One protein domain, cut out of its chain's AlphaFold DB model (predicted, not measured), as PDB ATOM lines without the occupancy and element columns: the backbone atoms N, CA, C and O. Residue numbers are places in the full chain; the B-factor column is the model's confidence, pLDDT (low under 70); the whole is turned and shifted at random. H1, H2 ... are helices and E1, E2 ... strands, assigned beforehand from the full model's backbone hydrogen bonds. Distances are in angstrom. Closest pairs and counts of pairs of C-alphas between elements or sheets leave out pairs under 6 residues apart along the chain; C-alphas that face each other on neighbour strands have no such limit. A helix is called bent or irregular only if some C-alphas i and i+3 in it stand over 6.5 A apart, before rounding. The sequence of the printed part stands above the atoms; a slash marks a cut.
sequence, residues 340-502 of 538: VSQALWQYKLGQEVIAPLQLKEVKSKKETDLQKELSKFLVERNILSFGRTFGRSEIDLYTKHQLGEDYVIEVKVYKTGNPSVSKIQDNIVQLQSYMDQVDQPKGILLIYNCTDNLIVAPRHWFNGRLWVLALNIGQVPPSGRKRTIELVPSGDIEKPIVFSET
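AT A GLANCE: This is residues 340 to 502 of the 538 residues of an uncharacterized protein of Pseudomonas sp. (UniProt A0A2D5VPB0). A strongly twisted five-stranded sheet forms the middle layer, with H1, H2 and H3 covering one face and H4 packed over the other. A smaller sheet of E5, E7 and E8 lies beyond the E6 edge of the large one, E5 coming nearest to E6, and H4, over one face of the large sheet, also packs on the small one with its residues 421 to 428. The printed part has 163 residues, with four named helices and eight named strands in the order H1 H2 H3 E1 E2 E3 H4 E4 E5 E6 E7 E8; the class is mixed, helices and strands. The large sheet runs E1 E2 E3 E4 E6 and the small one E5 E7 E8, both mixed. The whole is compact, with a radius of gyration of the C-alphas of 15.2 A and spans of 42 by 37 by 29 A.

HOW THE PARTS SIT: In the large sheet E1, residues 385 to 388, E2, residues 395 to 400, and E3, residues 406 to 414, form a meander, each strand the antiparallel neighbour of the one before. E1 and E2 are a hairpin, with N 398 and O 386 at 2.8 A, and so are E2 and E3, with N 407 and O 399 at 2.8 A. E4, residues 442 to 449, is parallel to E3 at 18 degrees, with N 410 and O 444 at 2.8 A. E6, residues 466 to 472, is parallel to E4 at 16 degrees, with N 471 and O 447 at 2.7 A. H4, residues 421 to 435, makes with E3 and E4 a strand-helix-strand unit, two parallel neighbour strands with a helix between, and its crossover is right-handed. H4 has a height over the sheet of 8.8 A and lies over E3 and E4, only just slantwise to the strands at 31 degrees to E4 on the local plane; its closest C-alphas to E3 are those of Leu 431 and Glu 410, 6.0 A. On the opposite face are H1, residues 340 to 353, H2, residues 355 to 364, and H3, residues 367 to 379, and with H4 they give three layers, helices on both faces of a sheet. H1 runs along the strands over E4, at a height over the sheet of 8.5 A, and H3 runs along them over E2 and E3, at 7.5 A. H2 runs across the strands over E4 and E6, at 10.5 A; it is irregular, C-alphas 357 and 360 being 7.6 A apart. H1 and H3 touch at a steep tilt of 60 degrees, opposite ways, H3 with residues 377 to 378 alone; their closest C-alphas are those of Ala 343 and Leu 378, 6.8 A. In the small sheet E5, residues 453 to 456, and E7, residues 482 to 489, are parallel, with N 456 and O 485 at 2.8 A. E7 and E8, residues 497 to 501, are an antiparallel hairpin, with N 488 and O 498 at 2.8 A. H4 is on this sheet too, over E7, at a height over the sheet of 11.0 A. The closest C-alphas of E5 and E6 are those of Ile 455 and Ala 470, 6.2 A, while E6 and E7 are only just apart, closest 8.5 A. Every O i to N i+4 pair is within hydrogen-bond range in H1, H3 and H4, and 4 of 6 are in H2.

IN THESE COORDINATES: H1 begins at C-alpha 340, (-55.430, -13.550, 57.471), and spans 20.0 A; H2 spans 13.7 A and H3 18.3 A. E3 is the longest strand by residues, 26.4 A from C-alpha 406 to C-alpha 414, (-39.500, -3.467, 44.364). H4 spans 20.9 A, E4 22.0 A, E6 19.2 A and E7 21.2 A, with the shorter E1, E2 and E5 passed over here. E8 ends at C-alpha 501, (-49.404, 10.525, 41.556).

THE WHOLE: The two C-alphas farthest apart are those of Asp 439 and Gly 480, 42.7 A. The printed part has no cut, and no link is long. The mean pLDDT of the printed part is 83.5, with 19 residues under 70, among them residues 389 to 393, 401 to 404 and 491 to 494.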
ATOM      1  N   VAL A 340     -56.391 -13.820  58.551       84.31
ATOM      2  CA  VAL A 340     -55.430 -13.550  57.471       84.31
ATOM      3  C   VAL A 340     -55.088 -12.066  57.361       84.31
ATOM      4  O   VAL A 340     -53.918 -11.693  57.417       84.31
ATOM      5  N   SER A 341     -56.084 -11.195  57.222       80.62
ATOM      6  CA  SER A 341     -55.866  -9.752  57.085       80.62
ATOM      7  C   SER A 341     -55.201  -9.149  58.329       80.62
ATOM      8  O   SER A 341     -54.346  -8.270  58.211       80.62
ATOM      9  N   GLN A 342     -55.550  -9.642  59.521       83.69
ATOM     10  CA  GLN A 342     -55.018  -9.167  60.795       83.69
ATOM     11  C   GLN A 342     -53.572  -9.618  60.949       83.69
ATOM     12  O   GLN A 342     -52.708  -8.805  61.288       83.69
ATOM     13  N   ALA A 343     -53.291 -10.886  60.639       88.94
ATOM     14  CA  ALA A 343     -51.940 -11.421  60.604       88.94
ATOM     15  C   ALA A 343     -51.074 -10.639  59.610       88.94
ATOM     16  O   ALA A 343     -49.991 -10.184  59.967       88.94
ATOM     17  N   LEU A 344     -51.561 -10.391  58.394       91.81
ATOM     18  CA  LEU A 344     -50.832  -9.622  57.383       91.81
ATOM     19  C   LEU A 344     -50.612  -8.162  57.794       91.81
ATOM     20  O   LEU A 344     -49.547  -7.599  57.541       91.81
ATOM     21  N   TRP A 345     -51.573  -7.548  58.483       88.38
ATOM     22  CA  TRP A 345     -51.396  -6.211  59.040       88.38
ATOM     23  C   TRP A 345     -50.335  -6.184  60.150       88.38
ATOM     24  O   TRP A 345     -49.465  -5.310  60.153       88.38
ATOM     25  N   GLN A 346     -50.342  -7.165  61.057       88.44
ATOM     26  CA  GLN A 346     -49.292  -7.332  62.068       88.44
ATOM     27  C   GLN A 346     -47.923  -7.569  61.424       88.44
ATOM     28  O   GLN A 346     -46.939  -6.954  61.839       88.44
ATOM     29  N   TYR A 347     -47.872  -8.409  60.386       93.62
ATOM     30  CA  TYR A 347     -46.671  -8.651  59.593       93.62
ATOM     31  C   TYR A 347     -46.147  -7.336  59.020       93.62
ATOM     32  O   TYR A 347     -44.986  -6.993  59.226       93.62
ATOM     33  N   LYS A 348     -47.020  -6.532  58.401       92.19
ATOM     34  CA  LYS A 348     -46.654  -5.215  57.875       92.19
ATOM     35  C   LYS A 348     -46.050  -4.303  58.928       92.19
ATOM     36  O   LYS A 348     -44.991  -3.727  58.686       92.19
ATOM     37  N   LEU A 349     -46.715  -4.155  60.071       88.00
ATOM     38  CA  LEU A 349     -46.236  -3.286  61.142       88.00
ATOM     39  C   LEU A 349     -44.869  -3.747  61.657       88.00
ATOM     40  O   LEU A 349     -43.964  -2.925  61.779       88.00
ATOM     41  N   GLY A 350     -44.695  -5.052  61.883       87.88
ATOM     42  CA  GLY A 350     -43.412  -5.620  62.299       87.88
ATOM     43  C   GLY A 350     -42.297  -5.322  61.297       87.88
ATOM     44  O   GLY A 350     -41.250  -4.795  61.676       87.88
ATOM     45  N   GLN A 351     -42.555  -5.567  60.011       89.75
ATOM     46  CA  GLN A 351     -41.595  -5.358  58.925       89.75
ATOM     47  C   GLN A 351     -41.232  -3.873  58.727       89.75
ATOM     48  O   GLN A 351     -40.076  -3.537  58.465       89.75
ATOM     49  N   GLU A 352     -42.189  -2.952  58.866       87.12
ATOM     50  CA  GLU A 352     -41.923  -1.515  58.721       87.12
ATOM     51  C   GLU A 352     -41.169  -0.924  59.919       87.12
ATOM     52  O   GLU A 352     -40.338  -0.035  59.727       87.12
ATOM     53  N   VAL A 353     -41.399  -1.434  61.134       83.62
ATOM     54  CA  VAL A 353     -40.682  -1.000  62.346       83.62
ATOM     55  C   VAL A 353     -39.204  -1.373  62.277       83.62
ATOM     56  O   VAL A 353     -38.342  -0.545  62.570       83.62
ATOM     57  N   ILE A 354     -38.890  -2.593  61.838       83.81
ATOM     58  CA  ILE A 354     -37.502  -3.072  61.746       83.81
ATOM     59  C   ILE A 354     -36.842  -2.745  60.396       83.81
ATOM     60  O   ILE A 354     -35.681  -3.096  60.176       83.81
ATOM     61  N   ALA A 355     -37.548  -2.052  59.494       81.31
ATOM     62  CA  ALA A 355     -37.121  -1.781  58.120       81.31
ATOM     63  C   ALA A 355     -35.672  -1.270  57.968       81.31
ATOM     64  O   ALA A 355     -34.971  -1.792  57.094       81.31
ATOM     65  N   PRO A 356     -35.168  -0.324  58.793       73.25
ATOM     66  CA  PRO A 356     -33.791   0.158  58.664       73.25
ATOM     67  C   PRO A 356     -32.734  -0.938  58.862       73.25
ATOM     68  O   PRO A 356     -31.668  -0.880  58.249       73.25
ATOM     69  N   LEU A 357     -33.029  -1.941  59.695       79.19
ATOM     70  CA  LEU A 357     -32.111  -3.029  60.036       79.19
ATOM     71  C   LEU A 357     -32.129  -4.141  58.980       79.19
ATOM     72  O   LEU A 357     -31.082  -4.693  58.649       79.19
ATOM     73  N   GLN A 358     -33.297  -4.424  58.400       83.94
ATOM     74  CA  GLN A 358     -33.486  -5.553  57.483       83.94
ATOM     75  C   GLN A 358     -33.420  -5.198  55.993       83.94
ATOM     76  O   GLN A 358     -33.457  -6.084  55.142       83.94
ATOM     77  N   LEU A 359     -33.302  -3.918  55.628       84.94
ATOM     78  CA  LEU A 359     -33.339  -3.500  54.223       84.94
ATOM     79  C   LEU A 359     -32.338  -4.250  53.329       84.94
ATOM     80  O   LEU A 359     -32.667  -4.629  52.203       84.94
ATOM     81  N   LYS A 360     -31.099  -4.428  53.804       84.88
ATOM     82  CA  LYS A 360     -30.058  -5.141  53.047       84.88
ATOM     83  C   LYS A 360     -30.449  -6.600  52.820       84.88
ATOM     84  O   LYS A 360     -30.281  -7.107  51.713       84.88
ATOM     85  N   GLU A 361     -31.007  -7.230  53.848       86.56
ATOM     86  CA  GLU A 361     -31.476  -8.610  53.811       86.56
ATOM     87  C   GLU A 361     -32.635  -8.765  52.820       86.56
ATOM     88  O   GLU A 361     -32.521  -9.529  51.862       86.56
ATOM     89  N   VAL A 362     -33.695  -7.961  52.954       87.19
ATOM     90  CA  VAL A 362     -34.874  -8.016  52.072       87.19
ATOM     91  C   VAL A 362     -34.503  -7.719  50.614       87.19
ATOM     92  O   VAL A 362     -34.968  -8.405  49.705       87.19
ATOM     93  N   LYS A 363     -33.598  -6.760  50.352       88.12
ATOM     94  CA  LYS A 363     -33.100  -6.497  48.986       88.12
ATOM     95  C   LYS A 363     -32.347  -7.686  48.384       88.12
ATOM     96  O   LYS A 363     -32.372  -7.853  47.160       88.12
ATOM     97  N   SER A 364     -31.683  -8.498  49.205       89.44
ATOM     98  CA  SER A 364     -30.924  -9.666  48.747       89.44
ATOM     99  C   SER A 364     -31.800 -10.897  48.476       89.44
ATOM    100  O   SER A 364     -31.495 -11.652  47.554       89.44
ATOM    101  N   LYS A 365     -32.924 -11.048  49.193       90.75
ATOM    102  CA  LYS A 365     -33.872 -12.167  49.047       90.75
ATOM    103  C   LYS A 365     -34.533 -12.202  47.665       90.75
ATOM    104  O   LYS A 365     -34.768 -11.157  47.041       90.75
ATOM    105  N   LYS A 366     -34.828 -13.401  47.155       91.12
ATOM    106  CA  LYS A 366     -35.703 -13.576  45.983       91.12
ATOM    107  C   LYS A 366     -37.168 -13.477  46.416       91.12
ATOM    108  O   LYS A 366     -37.477 -13.617  47.593       91.12
ATOM    109  N   GLU A 367     -38.065 -13.243  45.460       90.88
ATOM    110  CA  GLU A 367     -39.519 -13.204  45.706       90.88
ATOM    111  C   GLU A 367     -40.001 -14.492  46.392       90.88
ATOM    112  O   GLU A 367     -40.680 -14.432  47.411       90.88
ATOM    113  N   THR A 368     -39.493 -15.644  45.948       90.19
ATOM    114  CA  THR A 368     -39.779 -16.960  46.536       90.19
ATOM    115  C   THR A 368     -39.309 -17.127  47.981       90.19
ATOM    116  O   THR A 368     -39.935 -17.849  48.755       90.19
ATOM    117  N   ASP A 369     -38.227 -16.463  48.386       92.25
ATOM    118  CA  ASP A 369     -37.771 -16.499  49.781       92.25
ATOM    119  C   ASP A 369     -38.710 -15.676  50.677       92.25
ATOM    120  O   ASP A 369     -39.015 -16.081  51.797       92.25
ATOM    121  N   LEU A 370     -39.220 -14.551  50.160       92.94
ATOM    122  CA  LEU A 370     -40.199 -13.704  50.847       92.94
ATOM    123  C   LEU A 370     -41.576 -14.378  50.937       92.94
ATOM    124  O   LEU A 370     -42.248 -14.256  51.959       92.94
ATOM    125  N   GLN A 371     -41.977 -15.131  49.907       93.81
ATOM    126  CA  GLN A 371     -43.177 -15.976  49.936       93.81
ATOM    127  C   GLN A 371     -43.081 -17.037  51.041       93.81
ATOM    128  O   GLN A 371     -44.014 -17.193  51.823       93.81
ATOM    129  N   LYS A 372     -41.936 -17.726  51.164       92.50
ATOM    130  CA  LYS A 372     -41.705 -18.722  52.227       92.50
ATOM    131  C   LYS A 372     -41.737 -18.109  53.624       92.50
ATOM    132  O   LYS A 372     -42.301 -18.710  54.533       92.50
ATOM    133  N   GLU A 373     -41.140 -16.931  53.801       93.56
ATOM    134  CA  GLU A 373     -41.175 -16.209  55.077       93.56
ATOM    135  C   GLU A 373     -42.609 -15.837  55.467       93.56
ATOM    136  O   GLU A 373     -43.027 -16.078  56.599       93.56
ATOM    137  N   LEU A 374     -43.379 -15.315  54.510       95.19
ATOM    138  CA  LEU A 374     -44.772 -14.959  54.729       95.19
ATOM    139  C   LEU A 374     -45.644 -16.190  55.018       95.19
ATOM    140  O   LEU A 374     -46.417 -16.177  55.972       95.19
ATOM    141  N   SER A 375     -45.489 -17.268  54.246       94.06
ATOM    142  CA  SER A 375     -46.175 -18.546  54.481       94.06
ATOM    143  C   SER A 375     -45.873 -19.082  55.879       94.06
ATOM    144  O   SER A 375     -46.800 -19.393  56.625       94.06
ATOM    145  N   LYS A 376     -44.597 -19.096  56.291       93.88
ATOM    146  CA  LYS A 376     -44.194 -19.498  57.645       93.88
ATOM    147  C   LYS A 376     -44.880 -18.645  58.715       93.88
ATOM    148  O   LYS A 376     -45.446 -19.197  59.655       93.88
ATOM    149  N   PHE A 377     -44.879 -17.322  58.556       94.50
ATOM    150  CA  PHE A 377     -45.514 -16.399  59.500       94.50
ATOM    151  C   PHE A 377     -47.027 -16.641  59.655       94.50
ATOM    152  O   PHE A 377     -47.561 -16.515  60.763       94.50
ATOM    153  N   LEU A 378     -47.716 -16.969  58.555       92.06
ATOM    154  CA  LEU A 378     -49.142 -17.305  58.550       92.06
ATOM    155  C   LEU A 378     -49.391 -18.670  59.214       92.06
ATOM    156  O   LEU A 378     -50.239 -18.773  60.100       92.06
ATOM    157  N   VAL A 379     -48.598 -19.689  58.876       88.31
ATOM    158  CA  VAL A 379     -48.715 -21.038  59.456       88.31
ATOM    159  C   VAL A 379     -48.479 -21.032  60.968       88.31
ATOM    160  O   VAL A 379     -49.231 -21.668  61.700       88.31
ATOM    161  N   GLU A 380     -47.512 -20.254  61.465       87.62
ATOM    162  CA  GLU A 380     -47.263 -20.063  62.908       87.62
ATOM    163  C   GLU A 380     -48.462 -19.460  63.667       87.62
ATOM    164  O   GLU A 380     -48.523 -19.536  64.892       87.62
ATOM    165  N   ARG A 381     -49.427 -18.872  62.949       85.31
ATOM    166  CA  ARG A 381     -50.686 -18.325  63.483       85.31
ATOM    167  C   ARG A 381     -51.892 -19.212  63.181       85.31
ATOM    168  O   ARG A 381     -53.019 -18.741  63.265       85.31
ATOM    169  N   ASN A 382     -51.668 -20.482  62.843       80.31
ATOM    170  CA  ASN A 382     -52.702 -21.440  62.440       80.31
ATOM    171  C   ASN A 382     -53.473 -21.036  61.168       80.31
ATOM    172  O   ASN A 382     -54.598 -21.487  60.952       80.31
ATOM    173  N   ILE A 383     -52.865 -20.218  60.303       86.50
ATOM    174  CA  ILE A 383     -53.421 -19.847  59.000       86.50
ATOM    175  C   ILE A 383     -52.738 -20.708  57.937       86.50
ATOM    176  O   ILE A 383     -51.565 -20.516  57.616       86.50
ATOM    177  N   LEU A 384     -53.474 -21.678  57.391       86.75
ATOM    178  CA  LEU A 384     -52.961 -22.579  56.362       86.75
ATOM    179  C   LEU A 384     -52.643 -21.791  55.085       86.75
ATOM    180  O   LEU A 384     -53.563 -21.292  54.448       86.75
ATOM    181  N   SER A 385     -51.366 -21.716  54.698       90.31
ATOM    182  CA  SER A 385     -50.908 -20.966  53.522       90.31
ATOM    183  C   SER A 385     -49.849 -21.742  52.737       90.31
ATOM    184  O   SER A 385     -48.813 -22.107  53.296       90.31
ATOM    185  N   PHE A 386     -50.098 -22.004  51.452       89.06
ATOM    186  CA  PHE A 386     -49.244 -22.831  50.589       89.06
ATOM    187  C   PHE A 386     -49.354 -22.418  49.113       89.06
ATOM    188  O   PHE A 386     -50.376 -21.884  48.700       89.06
ATOM    189  N   GLY A 387     -48.327 -22.676  48.299       87.06
ATOM    190  CA  GLY A 387     -48.402 -22.459  46.846       87.06
ATOM    191  C   GLY A 387     -49.359 -23.452  46.176       87.06
ATOM    192  O   GLY A 387     -49.419 -24.622  46.567       87.06
ATOM    193  N   ARG A 388     -50.121 -23.003  45.175       76.88
ATOM    194  CA  ARG A 388     -51.097 -23.832  44.441       76.88
ATOM    195  C   ARG A 388     -50.780 -23.779  42.942       76.88
ATOM    196  O   ARG A 388     -50.320 -22.749  42.471       76.88
ATOM    197  N   THR A 389     -51.042 -24.893  42.241       63.47
ATOM    198  CA  THR A 389     -50.782 -25.151  40.800       63.47
ATOM    199  C   THR A 389     -49.301 -25.131  40.369       63.47
ATOM    200  O   THR A 389     -48.574 -24.186  40.614       63.47
ATOM    201  N   PHE A 390     -48.832 -26.180  39.673       51.94
ATOM    202  CA  PHE A 390     -47.461 -26.255  39.133       51.94
ATOM    203  C   PHE A 390     -47.419 -25.753  37.675       51.94
ATOM    204  O   PHE A 390     -48.141 -26.286  36.832       51.94
ATOM    205  N   GLY A 391     -46.559 -24.777  37.342       58.47
ATOM    206  CA  GLY A 391     -46.299 -24.351  35.952       58.47
ATOM    207  C   GLY A 391     -46.430 -22.843  35.694       58.47
ATOM    208  O   GLY A 391     -46.188 -22.028  36.571       58.47
ATOM    209  N   ARG A 392     -46.802 -22.442  34.464       57.41
ATOM    210  CA  ARG A 392     -46.868 -21.022  34.026       57.41
ATOM    211  C   ARG A 392     -47.970 -20.178  34.699       57.41
ATOM    212  O   ARG A 392     -48.057 -18.987  34.422       57.41
ATOM    213  N   SER A 393     -48.781 -20.788  35.558       69.12
ATOM    214  CA  SER A 393     -49.931 -20.179  36.241       69.12
ATOM    215  C   SER A 393     -49.945 -20.552  37.727       69.12
ATOM    216  O   SER A 393     -51.005 -20.787  38.299       69.12
ATOM    217  N   GLU A 394     -48.757 -20.673  38.321       82.69
ATOM    218  CA  GLU A 394     -48.572 -20.944  39.748       82.69
ATOM    219  C   GLU A 394     -49.071 -19.762  40.581       82.69
ATOM    220  O   GLU A 394     -48.725 -18.610  40.311       82.69
ATOM    221  N   ILE A 395     -49.916 -20.077  41.563       87.19
ATOM    222  CA  ILE A 395     -50.376 -19.151  42.589       87.19
ATOM    223  C   ILE A 395     -49.315 -19.120  43.684       87.19
ATOM    224  O   ILE A 395     -49.095 -20.137  44.348       87.19
ATOM    225  N   ASP A 396     -48.730 -17.941  43.901       88.31
ATOM    226  CA  ASP A 396     -47.710 -17.675  44.921       88.31
ATOM    227  C   ASP A 396     -48.080 -18.279  46.282       88.31
ATOM    228  O   ASP A 396     -47.371 -19.136  46.815       88.31
ATOM    229  N   LEU A 397     -49.206 -17.840  46.846       91.88
ATOM    230  CA  LEU A 397     -49.736 -18.344  48.103       91.88
ATOM    231  C   LEU A 397     -51.262 -18.390  48.042       91.88
ATOM    232  O   LEU A 397     -51.934 -17.386  47.816       91.88
ATOM    233  N   TYR A 398     -51.809 -19.563  48.301       92.00
ATOM    234  CA  TYR A 398     -53.221 -19.799  48.523       92.00
ATOM    235  C   TYR A 398     -53.442 -20.121  50.000       92.00
ATOM    236  O   TYR A 398     -52.720 -20.924  50.600       92.00
ATOM    237  N   THR A 399     -54.441 -19.477  50.586       88.38
ATOM    238  CA  THR A 399     -54.766 -19.597  52.004       88.38
ATOM    239  C   THR A 399     -56.238 -19.945  52.145       88.38
ATOM    240  O   THR A 399     -57.089 -19.241  51.608       88.38
ATOM    241  N   LYS A 400     -56.538 -21.014  52.885       78.88
ATOM    242  CA  LYS A 400     -57.913 -21.453  53.155       78.88
ATOM    243  C   LYS A 400     -58.257 -21.187  54.612       78.88
ATOM    244  O   LYS A 400     -57.631 -21.754  55.509       78.88
ATOM    245  N   HIS A 401     -59.224 -20.308  54.848       68.69
ATOM    246  CA  HIS A 401     -59.663 -19.956  56.192       68.69
ATOM    247  C   HIS A 401     -60.623 -21.010  56.761       68.69
ATOM    248  O   HIS A 401     -61.401 -21.622  56.027       68.69
ATOM    249  N   GLN A 402     -60.611 -21.201  58.083       54.41
ATOM    250  CA  GLN A 402     -61.453 -22.197  58.765       54.41
ATOM    251  C   GLN A 402     -62.960 -21.920  58.605       54.41
ATOM    252  O   GLN A 402     -63.760 -22.847  58.655       54.41
ATOM    253  N   LEU A 403     -63.336 -20.661  58.352       54.03
ATOM    254  CA  LEU A 403     -64.718 -20.233  58.082       54.03
ATOM    255  C   LEU A 403     -65.119 -20.311  56.594       54.03
ATOM    256  O   LEU A 403     -66.150 -19.769  56.218       54.03
ATOM    257  N   GLY A 404     -64.316 -20.958  55.741       57.25
ATOM    258  CA  GLY A 404     -64.673 -21.216  54.338       57.25
ATOM    259  C   GLY A 404     -64.323 -20.108  53.341       57.25
ATOM    260  O   GLY A 404     -64.679 -20.228  52.176       57.25
ATOM    261  N   GLU A 405     -63.612 -19.057  53.760       76.94
ATOM    262  CA  GLU A 405     -63.102 -18.037  52.836       76.94
ATOM    263  C   GLU A 405     -61.721 -18.409  52.279       76.94
ATOM    264  O   GLU A 405     -60.782 -18.705  53.026       76.94
ATOM    265  N   ASP A 406     -61.593 -18.318  50.960       85.50
ATOM    266  CA  ASP A 406     -60.363 -18.582  50.225       85.50
ATOM    267  C   ASP A 406     -59.638 -17.278  49.868       85.50
ATOM    268  O   ASP A 406     -60.244 -16.293  49.437       85.50
ATOM    269  N   TYR A 407     -58.315 -17.285  50.007       91.75
ATOM    270  CA  TYR A 407     -57.451 -16.145  49.725       91.75
ATOM    271  C   TYR A 407     -56.350 -16.522  48.743       91.75
ATOM    272  O   TYR A 407     -55.703 -17.560  48.879       91.75
ATOM    273  N   VAL A 408     -56.092 -15.627  47.799       93.81
ATOM    274  CA  VAL A 408     -54.969 -15.682  46.863       93.81
ATOM    275  C   VAL A 408     -54.061 -14.497  47.171       93.81
ATOM    276  O   VAL A 408     -54.508 -13.354  47.117       93.81
ATOM    277  N   ILE A 409     -52.804 -14.752  47.528       95.00
ATOM    278  CA  ILE A 409     -51.825 -13.723  47.885       95.00
ATOM    279  C   ILE A 409     -50.712 -13.723  46.840       95.00
ATOM    280  O   ILE A 409     -49.985 -14.703  46.714       95.00
ATOM    281  N   GLU A 410     -50.559 -12.598  46.150       95.44
ATOM    282  CA  GLU A 410     -49.477 -12.329  45.206       95.44
ATOM    283  C   GLU A 410     -48.389 -11.499  45.884       95.44
ATOM    284  O   GLU A 410     -48.662 -10.413  46.408       95.44
ATOM    285  N   VAL A 411     -47.146 -11.980  45.865       95.81
ATOM    286  CA  VAL A 411     -46.019 -11.311  46.519       95.81
ATOM    287  C   VAL A 411     -45.147 -10.628  45.477       95.81
ATOM    288  O   VAL A 411     -44.697 -11.246  44.525       95.81
ATOM    289  N   LYS A 412     -44.844  -9.340  45.666       95.19
ATOM    290  CA  LYS A 412     -43.980  -8.577  44.751       95.19
ATOM    291  C   LYS A 412     -42.909  -7.795  45.481       95.19
ATOM    292  O   LYS A 412     -43.158  -7.201  46.526       95.19
ATOM    293  N   VAL A 413     -41.711  -7.728  44.898       93.69
ATOM    294  CA  VAL A 413     -40.578  -6.978  45.464       93.69
ATOM    295  C   VAL A 413     -40.085  -5.864  44.542       93.69
ATOM    296  O   VAL A 413     -39.710  -6.076  43.387       93.69
ATOM    297  N   TYR A 414     -40.027  -4.638  45.066       92.62
ATOM    298  CA  TYR A 414     -39.500  -3.467  44.364       92.62
ATOM    299  C   TYR A 414     -38.168  -3.044  44.980       92.62
ATOM    300  O   TYR A 414     -38.121  -2.368  46.004       92.62
ATOM    301  N   LYS A 415     -37.065  -3.465  44.350       88.25
ATOM    302  CA  LYS A 415     -35.700  -3.279  44.877       88.25
ATOM    303  C   LYS A 415     -35.069  -1.932  44.517       88.25
ATOM    304  O   LYS A 415     -34.305  -1.379  45.310       88.25
ATOM    305  N   THR A 416     -35.351  -1.432  43.314       81.62
ATOM    306  CA  THR A 416     -34.700  -0.257  42.711       81.62
ATOM    307  C   THR A 416     -35.664   0.518  41.817       81.62
ATOM    308  O   THR A 416     -36.557  -0.076  41.215       81.62
ATOM    309  N   GLY A 417     -35.417   1.821  41.657       76.88
ATOM    310  CA  GLY A 417     -36.228   2.711  40.819       76.88
ATOM    311  C   GLY A 417     -37.496   3.203  41.518       76.88
ATOM    312  O   GLY A 417     -37.796   2.801  42.639       76.88
ATOM    313  N   ASN A 418     -38.235   4.101  40.865       77.81
ATOM    314  CA  ASN A 418     -39.534   4.529  41.372       77.81
ATOM    315  C   ASN A 418     -40.576   3.464  41.002       77.81
ATOM    316  O   ASN A 418     -40.642   3.102  39.822       77.81
ATOM    317  N   PRO A 419     -41.389   2.965  41.955       81.12
ATOM    318  CA  PRO A 419     -42.556   2.175  41.597       81.12
ATOM    319  C   PRO A 419     -43.420   2.998  40.638       81.12
ATOM    320  O   PRO A 419     -43.570   4.204  40.824       81.12
ATOM    321  N   SER A 420     -43.927   2.365  39.581       85.88
ATOM    322  CA  SER A 420     -44.808   3.003  38.605       85.88
ATOM    323  C   SER A 420     -46.222   2.460  38.752       85.88
ATOM    324  O   SER A 420     -46.410   1.287  39.081       85.88
ATOM    325  N   VAL A 421     -47.213   3.307  38.466       86.44
ATOM    326  CA  VAL A 421     -48.628   2.912  38.448       86.44
ATOM    327  C   VAL A 421     -48.852   1.714  37.525       86.44
ATOM    328  O   VAL A 421     -49.440   0.728  37.952       86.44
ATOM    329  N   SER A 422     -48.284   1.754  36.312       87.06
ATOM    330  CA  SER A 422     -48.377   0.657  35.336       87.06
ATOM    331  C   SER A 422     -47.944  -0.679  35.934       87.06
ATOM    332  O   SER A 422     -48.660  -1.655  35.808       87.06
ATOM    333  N   LYS A 423     -46.819  -0.713  36.660       89.56
ATOM    334  CA  LYS A 423     -46.302  -1.962  37.224       89.56
ATOM    335  C   LYS A 423     -47.198  -2.519  38.332       89.56
ATOM    336  O   LYS A 423     -47.347  -3.728  38.452       89.56
ATOM    337  N   ILE A 424     -47.779  -1.650  39.161       90.56
ATOM    338  CA  ILE A 424     -48.740  -2.078  40.190       90.56
ATOM    339  C   ILE A 424     -50.009  -2.615  39.519       90.56
ATOM    340  O   ILE A 424     -50.531  -3.635  39.951       90.56
ATOM    341  N   GLN A 425     -50.463  -1.965  38.447       90.12
ATOM    342  CA  GLN A 425     -51.625  -2.397  37.680       90.12
ATOM    343  C   GLN A 425     -51.399  -3.746  36.986       90.12
ATOM    344  O   GLN A 425     -52.269  -4.606  37.070       90.12
ATOM    345  N   ASP A 426     -50.218  -3.979  36.410       91.25
ATOM    346  CA  ASP A 426     -49.844  -5.275  35.828       91.25
ATOM    347  C   ASP A 426     -49.891  -6.398  36.881       91.25
ATOM    348  O   ASP A 426     -50.435  -7.471  36.627       91.25
ATOM    349  N   ASN A 427     -49.405  -6.136  38.101       93.94
ATOM    350  CA  ASN A 427     -49.472  -7.111  39.195       93.94
ATOM    351  C   ASN A 427     -50.910  -7.357  39.688       93.94
ATOM    352  O   ASN A 427     -51.225  -8.462  40.117       93.94
ATOM    353  N   ILE A 428     -51.788  -6.347  39.644       91.81
ATOM    354  CA  ILE A 428     -53.215  -6.519  39.962       91.81
ATOM    355  C   ILE A 428     -53.877  -7.426  38.921       91.81
ATOM    356  O   ILE A 428     -54.613  -8.331  39.301       91.81
ATOM    357  N   VAL A 429     -53.586  -7.227  37.632       90.62
ATOM    358  CA  VAL A 429     -54.091  -8.091  36.549       90.62
ATOM    359  C   VAL A 429     -53.594  -9.527  36.725       90.62
ATOM    360  O   VAL A 429     -54.363 -10.474  36.568       90.62
ATOM    361  N   GLN A 430     -52.327  -9.701  37.106       90.94
ATOM    362  CA  GLN A 430     -51.766 -11.016  37.410       90.94
ATOM    363  C   GLN A 430     -52.508 -11.685  38.583       90.94
ATOM    364  O   GLN A 430     -52.946 -12.826  38.456       90.94
ATOM    365  N   LEU A 431     -52.726 -10.959  39.687       93.19
ATOM    366  CA  LEU A 431     -53.499 -11.443  40.834       93.19
ATOM    367  C   LEU A 431     -54.935 -11.823  40.446       93.19
ATOM    368  O   LEU A 431     -55.415 -12.875  40.859       93.19
ATOM    369  N   GLN A 432     -55.613 -11.017  39.627       89.94
ATOM    370  CA  GLN A 432     -56.955 -11.337  39.124       89.94
ATOM    371  C   GLN A 432     -56.959 -12.645  38.323       89.94
ATOM    372  O   GLN A 432     -57.785 -13.515  38.583       89.94
ATOM    373  N   SER A 433     -55.969 -12.851  37.449       90.19
ATOM    374  CA  SER A 433     -55.820 -14.110  36.706       90.19
ATOM    375  C   SER A 433     -55.611 -15.333  37.611       90.19
ATOM    376  O   SER A 433     -55.922 -16.450  37.196       90.19
ATOM    377  N   TYR A 434     -55.065 -15.157  38.815       90.56
ATOM    378  CA  TYR A 434     -54.971 -16.223  39.817       90.56
ATOM    379  C   TYR A 434     -56.282 -16.429  40.567       90.56
ATOM    380  O   TYR A 434     -56.666 -17.567  40.833       90.56
ATOM    381  N   MET A 435     -56.987 -15.343  40.875       89.44
ATOM    382  CA  MET A 435     -58.302 -15.400  41.505       89.44
ATOM    383  C   MET A 435     -59.325 -16.142  40.639       89.44
ATOM    384  O   MET A 435     -60.149 -16.863  41.185       89.44
ATOM    385  N   ASP A 436     -59.239 -16.030  39.313       87.50
ATOM    386  CA  ASP A 436     -60.139 -16.721  38.377       87.50
ATOM    387  C   ASP A 436     -59.955 -18.255  38.359       87.50
ATOM    388  O   ASP A 436     -60.788 -18.976  37.814       87.50
ATOM    389  N   GLN A 437     -58.877 -18.782  38.958       84.94
ATOM    390  CA  GLN A 437     -58.608 -20.228  39.047       84.94
ATOM    391  C   GLN A 437     -59.237 -20.891  40.280       84.94
ATOM    392  O   GLN A 437     -59.179 -22.115  40.430       84.94
ATOM    393  N   VAL A 438     -59.783 -20.095  41.196       82.50
ATOM    394  CA  VAL A 438     -60.358 -20.546  42.465       82.50
ATOM    395  C   VAL A 438     -61.802 -20.056  42.527       82.50
ATOM    396  O   VAL A 438     -62.126 -18.993  42.003       82.50
ATOM    397  N   ASP A 439     -62.684 -20.827  43.155       76.44
ATOM    398  CA  ASP A 439     -64.080 -20.425  43.307       76.44
ATOM    399  C   ASP A 439     -64.199 -19.291  44.340       76.44
ATOM    400  O   ASP A 439     -63.880 -19.466  45.513       76.44
ATOM    401  N   GLN A 440     -64.587 -18.105  43.867       75.00
ATOM    402  CA  GLN A 440     -64.845 -16.891  44.657       75.00
ATOM    403  C   GLN A 440     -63.769 -16.471  45.696       75.00
ATOM    404  O   GLN A 440     -64.126 -16.046  46.798       75.00
ATOM    405  N   PRO A 441     -62.454 -16.476  45.391       86.62
ATOM    406  CA  PRO A 441     -61.453 -16.042  46.358       86.62
ATOM    407  C   PRO A 441     -61.441 -14.518  46.536       86.62
ATOM    408  O   PRO A 441     -61.809 -13.741  45.637       86.62
ATOM    409  N   LYS A 442     -60.883 -14.101  47.673       89.19
ATOM    410  CA  LYS A 442     -60.359 -12.754  47.916       89.19
ATOM    411  C   LYS A 442     -58.887 -12.674  47.489       89.19
ATOM    412  O   LYS A 442     -58.111 -13.598  47.717       89.19
ATOM    413  N   GLY A 443     -58.486 -11.569  46.867       92.19
ATOM    414  CA  GLY A 443     -57.134 -11.357  46.345       92.19
ATOM    415  C   GLY A 443     -56.335 -10.352  47.163       92.19
ATOM    416  O   GLY A 443     -56.835  -9.276  47.481       92.19
ATOM    417  N   ILE A 444     -55.076 -10.660  47.458       95.06
ATOM    418  CA  ILE A 444     -54.170  -9.788  48.207       95.06
ATOM    419  C   ILE A 444     -52.890  -9.573  47.401       95.06
ATOM    420  O   ILE A 444     -52.159 -10.516  47.133       95.06
ATOM    421  N   LEU A 445     -52.579  -8.327  47.055       96.56
ATOM    422  CA  LEU A 445     -51.294  -7.951  46.469       96.56
ATOM    423  C   LEU A 445     -50.378  -7.407  47.566       96.56
ATOM    424  O   LEU A 445     -50.561  -6.281  48.034       96.56
ATOM    425  N   LEU A 446     -49.373  -8.183  47.958       96.50
ATOM    426  CA  LEU A 446     -48.407  -7.815  48.987       96.50
ATOM    427  C   LEU A 446     -47.104  -7.314  48.351       96.50
ATOM    428  O   LEU A 446     -46.399  -8.048  47.664       96.50
ATOM    429  N   ILE A 447     -46.761  -6.047  48.590       95.62
ATOM    430  CA  ILE A 447     -45.631  -5.374  47.937       95.62
ATOM    431  C   ILE A 447     -44.533  -5.061  48.954       95.62
ATOM    432  O   ILE A 447     -44.685  -4.154  49.768       95.62
ATOM    433  N   TYR A 448     -43.377  -5.710  48.842       94.50
ATOM    434  CA  TYR A 448     -42.138  -5.315  49.515       94.50
ATOM    435  C   TYR A 448     -41.495  -4.137  48.777       94.50
ATOM    436  O   TYR A 448     -40.702  -4.302  47.843       94.50
ATOM    437  N   ASN A 449     -41.840  -2.920  49.187       92.88
ATOM    438  CA  ASN A 449     -41.299  -1.698  48.614       92.88
ATOM    439  C   ASN A 449     -39.990  -1.305  49.309       92.88
ATOM    440  O   ASN A 449     -40.000  -0.647  50.346       92.88
ATOM    441  N   CYS A 450     -38.857  -1.673  48.710       91.12
ATOM    442  CA  CYS A 450     -37.522  -1.380  49.236       91.12
ATOM    443  C   CYS A 450     -36.971  -0.012  48.775       91.12
ATOM    444  O   CYS A 450     -35.751   0.212  48.763       91.12
ATOM    445  N   THR A 451     -37.857   0.870  48.309       88.12
ATOM    446  CA  THR A 451     -37.544   2.193  47.756       88.12
ATOM    447  C   THR A 451     -38.030   3.286  48.710       88.12
ATOM    448  O   THR A 451     -38.912   3.053  49.533       88.12
ATOM    449  N   ASP A 452     -37.477   4.494  48.604       84.38
ATOM    450  CA  ASP A 452     -37.896   5.627  49.451       84.38
ATOM    451  C   ASP A 452     -39.173   6.330  48.954       84.38
ATOM    452  O   ASP A 452     -39.678   7.254  49.594       84.38
ATOM    453  N   ASN A 453     -39.707   5.881  47.817       85.19
ATOM    454  CA  ASN A 453     -40.950   6.367  47.233       85.19
ATOM    455  C   ASN A 453     -42.116   5.631  47.879       85.19
ATOM    456  O   ASN A 453     -42.261   4.420  47.700       85.19
ATOM    457  N   LEU A 454     -42.939   6.343  48.642       86.75
ATOM    458  CA  LEU A 454     -44.005   5.718  49.408       86.75
ATOM    459  C   LEU A 454     -45.154   5.270  48.494       86.75
ATOM    460  O   LEU A 454     -45.688   6.069  47.712       86.75
ATOM    461  N   ILE A 455     -45.553   4.007  48.653       89.69
ATOM    462  CA  ILE A 455     -46.823   3.482  48.151       89.69
ATOM    463  C   ILE A 455     -47.805   3.521  49.320       89.69
ATOM    464  O   ILE A 455     -47.599   2.860  50.345       89.69
ATOM    465  N   VAL A 456     -48.852   4.326  49.172       87.50
ATOM    466  CA  VAL A 456     -49.936   4.454  50.142       87.50
ATOM    467  C   VAL A 456     -51.115   3.646  49.624       87.50
ATOM    468  O   VAL A 456     -51.721   4.003  48.620       87.50
ATOM    469  N   ALA A 457     -51.417   2.547  50.306       86.00
ATOM    470  CA  ALA A 457     -52.605   1.748  50.046       86.00
ATOM    471  C   ALA A 457     -53.575   1.867  51.236       86.00
ATOM    472  O   ALA A 457     -53.115   1.939  52.386       86.00
ATOM    473  N   PRO A 458     -54.893   1.924  50.987       79.19
ATOM    474  CA  PRO A 458     -55.893   2.028  52.032       79.19
ATOM    475  C   PRO A 458     -55.983   0.730  52.842       79.19
ATOM    476  O   PRO A 458     -55.573  -0.346  52.412       79.19
ATOM    477  N   ARG A 459     -56.534   0.839  54.055       78.25
ATOM    478  CA  ARG A 459     -56.693  -0.290  54.989       78.25
ATOM    479  C   ARG A 459     -57.976  -1.101  54.762       78.25
ATOM    480  O   ARG A 459     -58.362  -1.851  55.645       78.25
ATOM    481  N   HIS A 460     -58.638  -0.927  53.626       75.12
ATOM    482  CA  HIS A 460     -59.882  -1.616  53.295       75.12
ATOM    483  C   HIS A 460     -59.745  -2.390  51.984       75.12
ATOM    484  O   HIS A 460     -58.843  -2.140  51.180       75.12
ATOM    485  N   TRP A 461     -60.670  -3.322  51.782       79.06
ATOM    486  CA  TRP A 461     -60.822  -4.080  50.551       79.06
ATOM    487  C   TRP A 461     -61.437  -3.206  49.455       79.06
ATOM    488  O   TRP A 461     -62.475  -2.580  49.657       79.06
ATOM    489  N   PHE A 462     -60.832  -3.193  48.274       75.38
ATOM    490  CA  PHE A 462     -61.433  -2.638  47.071       75.38
ATOM    491  C   PHE A 462     -62.526  -3.587  46.569       75.38
ATOM    492  O   PHE A 462     -62.268  -4.775  46.340       75.38
ATOM    493  N   ASN A 463     -63.752  -3.066  46.439       71.75
ATOM    494  CA  ASN A 463     -64.961  -3.811  46.059       71.75
ATOM    495  C   ASN A 463     -65.171  -5.095  46.889       71.75
ATOM    496  O   ASN A 463     -65.634  -6.106  46.370       71.75
ATOM    497  N   GLY A 464     -64.739  -5.093  48.158       70.50
ATOM    498  CA  GLY A 464     -64.832  -6.249  49.058       70.50
ATOM    499  C   GLY A 464     -63.963  -7.460  48.686       70.50
ATOM    500  O   GLY A 464     -64.008  -8.468  49.391       70.50
ATOM    501  N   ARG A 465     -63.169  -7.388  47.605       78.88
ATOM    502  CA  ARG A 465     -62.555  -8.576  46.988       78.88
ATOM    503  C   ARG A 465     -61.051  -8.479  46.747       78.88
ATOM    504  O   ARG A 465     -60.393  -9.514  46.716       78.88
ATOM    505  N   LEU A 466     -60.495  -7.277  46.599       86.94
ATOM    506  CA  LEU A 466     -59.061  -7.076  46.364       86.94
ATOM    507  C   LEU A 466     -58.439  -6.179  47.436       86.94
ATOM    508  O   LEU A 466     -58.990  -5.137  47.763       86.94
ATOM    509  N   TRP A 467     -57.270  -6.534  47.960       91.38
ATOM    510  CA  TRP A 467     -56.544  -5.724  48.935       91.38
ATOM    511  C   TRP A 467     -55.086  -5.550  48.523       91.38
ATOM    512  O   TRP A 467     -54.425  -6.502  48.124       91.38
ATOM    513  N   VAL A 468     -54.566  -4.325  48.612       93.31
ATOM    514  CA  VAL A 468     -53.156  -4.037  48.323       93.31
ATOM    515  C   VAL A 468     -52.452  -3.688  49.625       93.31
ATOM    516  O   VAL A 468     -52.788  -2.702  50.277       93.31
ATOM    517  N   LEU A 469     -51.436  -4.470  49.984       94.50
ATOM    518  CA  LEU A 469     -50.653  -4.288  51.197       94.50
ATOM    519  C   LEU A 469     -49.208  -3.918  50.855       94.50
ATOM    520  O   LEU A 469     -48.375  -4.771  50.561       94.50
ATOM    521  N   ALA A 470     -48.889  -2.627  50.918       93.88
ATOM    522  CA  ALA A 470     -47.529  -2.148  50.687       93.88
ATOM    523  C   ALA A 470     -46.701  -2.150  51.980       93.88
ATOM    524  O   ALA A 470     -46.995  -1.393  52.905       93.88
ATOM    525  N   LEU A 471     -45.644  -2.956  52.029       93.56
ATOM    526  CA  LEU A 471     -44.603  -2.964  53.057       93.56
ATOM    527  C   LEU A 471     -43.503  -1.979  52.651       93.56
ATOM    528  O   LEU A 471     -42.650  -2.289  51.820       93.56
ATOM    529  N   ASN A 472     -43.525  -0.763  53.193       90.88
ATOM    530  CA  ASN A 472     -42.566   0.275  52.825       90.88
ATOM    531  C   ASN A 472     -41.278   0.133  53.651       90.88
ATOM    532  O   ASN A 472     -41.102   0.761  54.699       90.88
ATOM    533  N   ILE A 473     -40.351  -0.665  53.137       87.88
ATOM    534  CA  ILE A 473     -39.041  -0.972  53.717       87.88
ATOM    535  C   ILE A 473     -37.997  -0.040  53.068       87.88
ATOM    536  O   ILE A 473     -37.092  -0.469  52.365       87.88
ATOM    537  N   GLY A 474     -38.174   1.277  53.204       81.06
ATOM    538  CA  GLY A 474     -37.256   2.290  52.653       81.06
ATOM    539  C   GLY A 474     -36.008   2.519  53.519       81.06
ATOM    540  O   GLY A 474     -35.987   2.142  54.690       81.06
ATOM    541  N   GLN A 475     -34.987   3.184  52.960       76.31
ATOM    542  CA  GLN A 475     -33.806   3.656  53.708       76.31
ATOM    543  C   GLN A 475     -34.158   4.814  54.636       76.31
ATOM    544  O   GLN A 475     -33.644   4.912  55.748       76.31
ATOM    545  N   VAL A 476     -35.031   5.701  54.164       77.81
ATOM    546  CA  VAL A 476     -35.458   6.883  54.908       77.81
ATOM    547  C   VAL A 476     -36.559   6.483  55.903       77.81
ATOM    548  O   VAL A 476     -37.440   5.692  55.539       77.81
ATOM    549  N   PRO A 477     -36.564   6.998  57.149       70.56
ATOM    550  CA  PRO A 477     -37.654   6.763  58.094       70.56
ATOM    551  C   PRO A 477     -38.990   7.318  57.567       70.56
ATOM    552  O   PRO A 477     -38.987   8.218  56.723       70.56
ATOM    553  N   PRO A 478     -40.145   6.836  58.068       68.94
ATOM    554  CA  PRO A 478     -41.464   7.230  57.566       68.94
ATOM    555  C   PRO A 478     -41.692   8.748  57.460       68.94
ATOM    556  O   PRO A 478     -42.305   9.199  56.496       68.94
ATOM    557  N   SER A 479     -41.151   9.540  58.393       69.38
ATOM    558  CA  SER A 479     -41.270  11.007  58.423       69.38
ATOM    559  C   SER A 479     -40.548  11.732  57.279       69.38
ATOM    560  O   SER A 479     -40.903  12.864  56.964       69.38
ATOM    561  N   GLY A 480     -39.551  11.105  56.647       69.69
ATOM    562  CA  GLY A 480     -38.755  11.710  55.573       69.69
ATOM    563  C   GLY A 480     -39.149  11.277  54.159       69.69
ATOM    564  O   GLY A 480     -38.549  11.743  53.189       69.69
ATOM    565  N   ARG A 481     -40.121  10.369  54.010       73.88
ATOM    566  CA  ARG A 481     -40.506   9.807  52.705       73.88
ATOM    567  C   ARG A 481     -41.458  10.735  51.958       73.88
ATOM    568  O   ARG A 481     -42.404  11.274  52.529       73.88
ATOM    569  N   LYS A 482     -41.254  10.874  50.647       70.38
ATOM    570  CA  LYS A 482     -42.211  11.569  49.778       70.38
ATOM    571  C   LYS A 482     -43.317  10.597  49.379       70.38
ATOM    572  O   LYS A 482     -43.034   9.492  48.914       70.38
ATOM    573  N   ARG A 483     -44.574  11.014  49.559       69.88
ATOM    574  CA  ARG A 483     -45.725  10.319  48.968       69.88
ATOM    575  C   ARG A 483     -45.589  10.395  47.454       69.88
ATOM    576  O   ARG A 483     -45.306  11.467  46.931       69.88
ATOM    577  N   THR A 484     -45.716   9.254  46.789       77.19
ATOM    578  CA  THR A 484     -45.491   9.162  45.340       77.19
ATOM    579  C   THR A 484     -46.637   8.487  44.616       77.19
ATOM    580  O   THR A 484     -47.020   8.962  43.551       77.19
ATOM    581  N   ILE A 485     -47.198   7.422  45.191       85.19
ATOM    582  CA  ILE A 485     -48.370   6.732  44.654       85.19
ATOM    583  C   ILE A 485     -49.340   6.511  45.802       85.19
ATOM    584  O   ILE A 485     -48.964   5.940  46.827       85.19
ATOM    585  N   GLU A 486     -50.576   6.940  45.616       87.31
ATOM    586  CA  GLU A 486     -51.685   6.632  46.507       87.31
ATOM    587  C   GLU A 486     -52.777   5.903  45.718       87.31
ATOM    588  O   GLU A 486     -53.114   6.276  44.593       87.31
ATOM    589  N   LEU A 487     -53.251   4.794  46.287       86.19
ATOM    590  CA  LEU A 487     -54.323   3.975  45.737       86.19
ATOM    591  C   LEU A 487     -55.633   4.425  46.386       86.19
ATOM    592  O   LEU A 487     -55.737   4.467  47.610       86.19
ATOM    593  N   VAL A 488     -56.629   4.745  45.570       79.88
ATOM    594  CA  VAL A 488     -57.935   5.254  46.004       79.88
ATOM    595  C   VAL A 488     -59.030   4.386  45.380       79.88
ATOM    596  O   VAL A 488     -58.883   3.994  44.222       79.88
ATOM    597  N   PRO A 489     -60.121   4.064  46.095       73.31
ATOM    598  CA  PRO A 489     -61.272   3.398  45.493       73.31
ATOM    599  C   PRO A 489     -61.848   4.216  44.339       73.31
ATOM    600  O   PRO A 489     -61.982   5.435  44.442       73.31
ATOM    601  N   SER A 490     -62.191   3.554  43.238       71.44
ATOM    602  CA  SER A 490     -62.776   4.215  42.065       71.44
ATOM    603  C   SER A 490     -64.296   4.397  42.139       71.44
ATOM    604  O   SER A 490     -64.830   5.241  41.424       71.44
ATOM    605  N   GLY A 491     -64.983   3.576  42.944       56.56
ATOM    606  CA  GLY A 491     -66.440   3.391  42.885       56.56
ATOM    607  C   GLY A 491     -66.934   2.579  41.673       56.56
ATOM    608  O   GLY A 491     -68.123   2.303  41.574       56.56
ATOM    609  N   ASP A 492     -66.036   2.183  40.768       63.72
ATOM    610  CA  ASP A 492     -66.296   1.382  39.569       63.72
ATOM    611  C   ASP A 492     -65.969  -0.099  39.843       63.72
ATOM    612  O   ASP A 492     -64.867  -0.443  40.292       63.72
ATOM    613  N   ILE A 493     -66.932  -0.981  39.558       56.31
ATOM    614  CA  ILE A 493     -66.800  -2.431  39.736       56.31
ATOM    615  C   ILE A 493     -65.713  -2.998  38.814       56.31
ATOM    616  O   ILE A 493     -64.926  -3.844  39.245       56.31
ATOM    617  N   GLU A 494     -65.621  -2.503  37.576       55.03
ATOM    618  CA  GLU A 494     -64.685  -3.005  36.561       55.03
ATOM    619  C   GLU A 494     -63.260  -2.478  36.765       55.03
ATOM    620  O   GLU A 494     -62.280  -3.105  36.355       55.03
ATOM    621  N   LYS A 495     -63.120  -1.322  37.420       70.94
ATOM    622  CA  LYS A 495     -61.828  -0.683  37.690       70.94
ATOM    623  C   LYS A 495     -61.717  -0.287  39.154       70.94
ATOM    624  O   LYS A 495     -61.709   0.904  39.423       70.94
ATOM    625  N   PRO A 496     -61.553  -1.225  40.099       56.34
ATOM    626  CA  PRO A 496     -61.661  -0.973  41.545       56.34
ATOM    627  C   PRO A 496     -60.721   0.107  42.116       56.34
ATOM    628  O   PRO A 496     -60.976   0.640  43.198       56.34
ATOM    629  N   ILE A 497     -59.614   0.410  41.428       79.19
ATOM    630  CA  ILE A 497     -58.524   1.248  41.941       79.19
ATOM    631  C   ILE A 497     -58.239   2.414  40.987       79.19
ATOM    632  O   ILE A 497     -57.948   2.217  39.805       79.19
ATOM    633  N   VAL A 498     -58.231   3.629  41.536       82.06
ATOM    634  CA  VAL A 498     -57.667   4.847  40.940       82.06
ATOM    635  C   VAL A 498     -56.317   5.140  41.590       82.06
ATOM    636  O   VAL A 498     -56.138   4.967  42.793       82.06
ATOM    637  N   PHE A 499     -55.360   5.623  40.799       83.69
ATOM    638  CA  PHE A 499     -54.037   6.006  41.286       83.69
ATOM    639  C   PHE A 499     -53.872   7.526  41.264       83.69
ATOM    640  O   PHE A 499     -54.073   8.158  40.224       83.69
ATOM    641  N   SER A 500     -53.445   8.114  42.382       76.50
ATOM    642  CA  SER A 500     -53.009   9.511  42.451       76.50
ATOM    643  C   SER A 500     -51.473   9.581  42.528       76.50
ATOM    644  O   SER A 500     -50.838   9.068  43.450       76.50
ATOM    645  N   GLU A 501     -50.843  10.218  41.532       73.06
ATOM    646  CA  GLU A 501     -49.404  10.525  41.556       73.06
ATOM    647  C   GLU A 501     -49.184  11.935  42.123       73.06
ATOM    648  O   GLU A 501     -49.424  12.950  41.459       73.06
ATOM    649  N   THR A 502     -48.667  12.027  43.347       62.12
ATOM    650  CA  THR A 502     -48.232  13.304  43.929       62.12
ATOM    651  C   THR A 502     -46.842  13.654  43.388       62.12
ATOM    652  O   THR A 502     -45.816  13.298  43.957       62.12
TER     653      THR A 502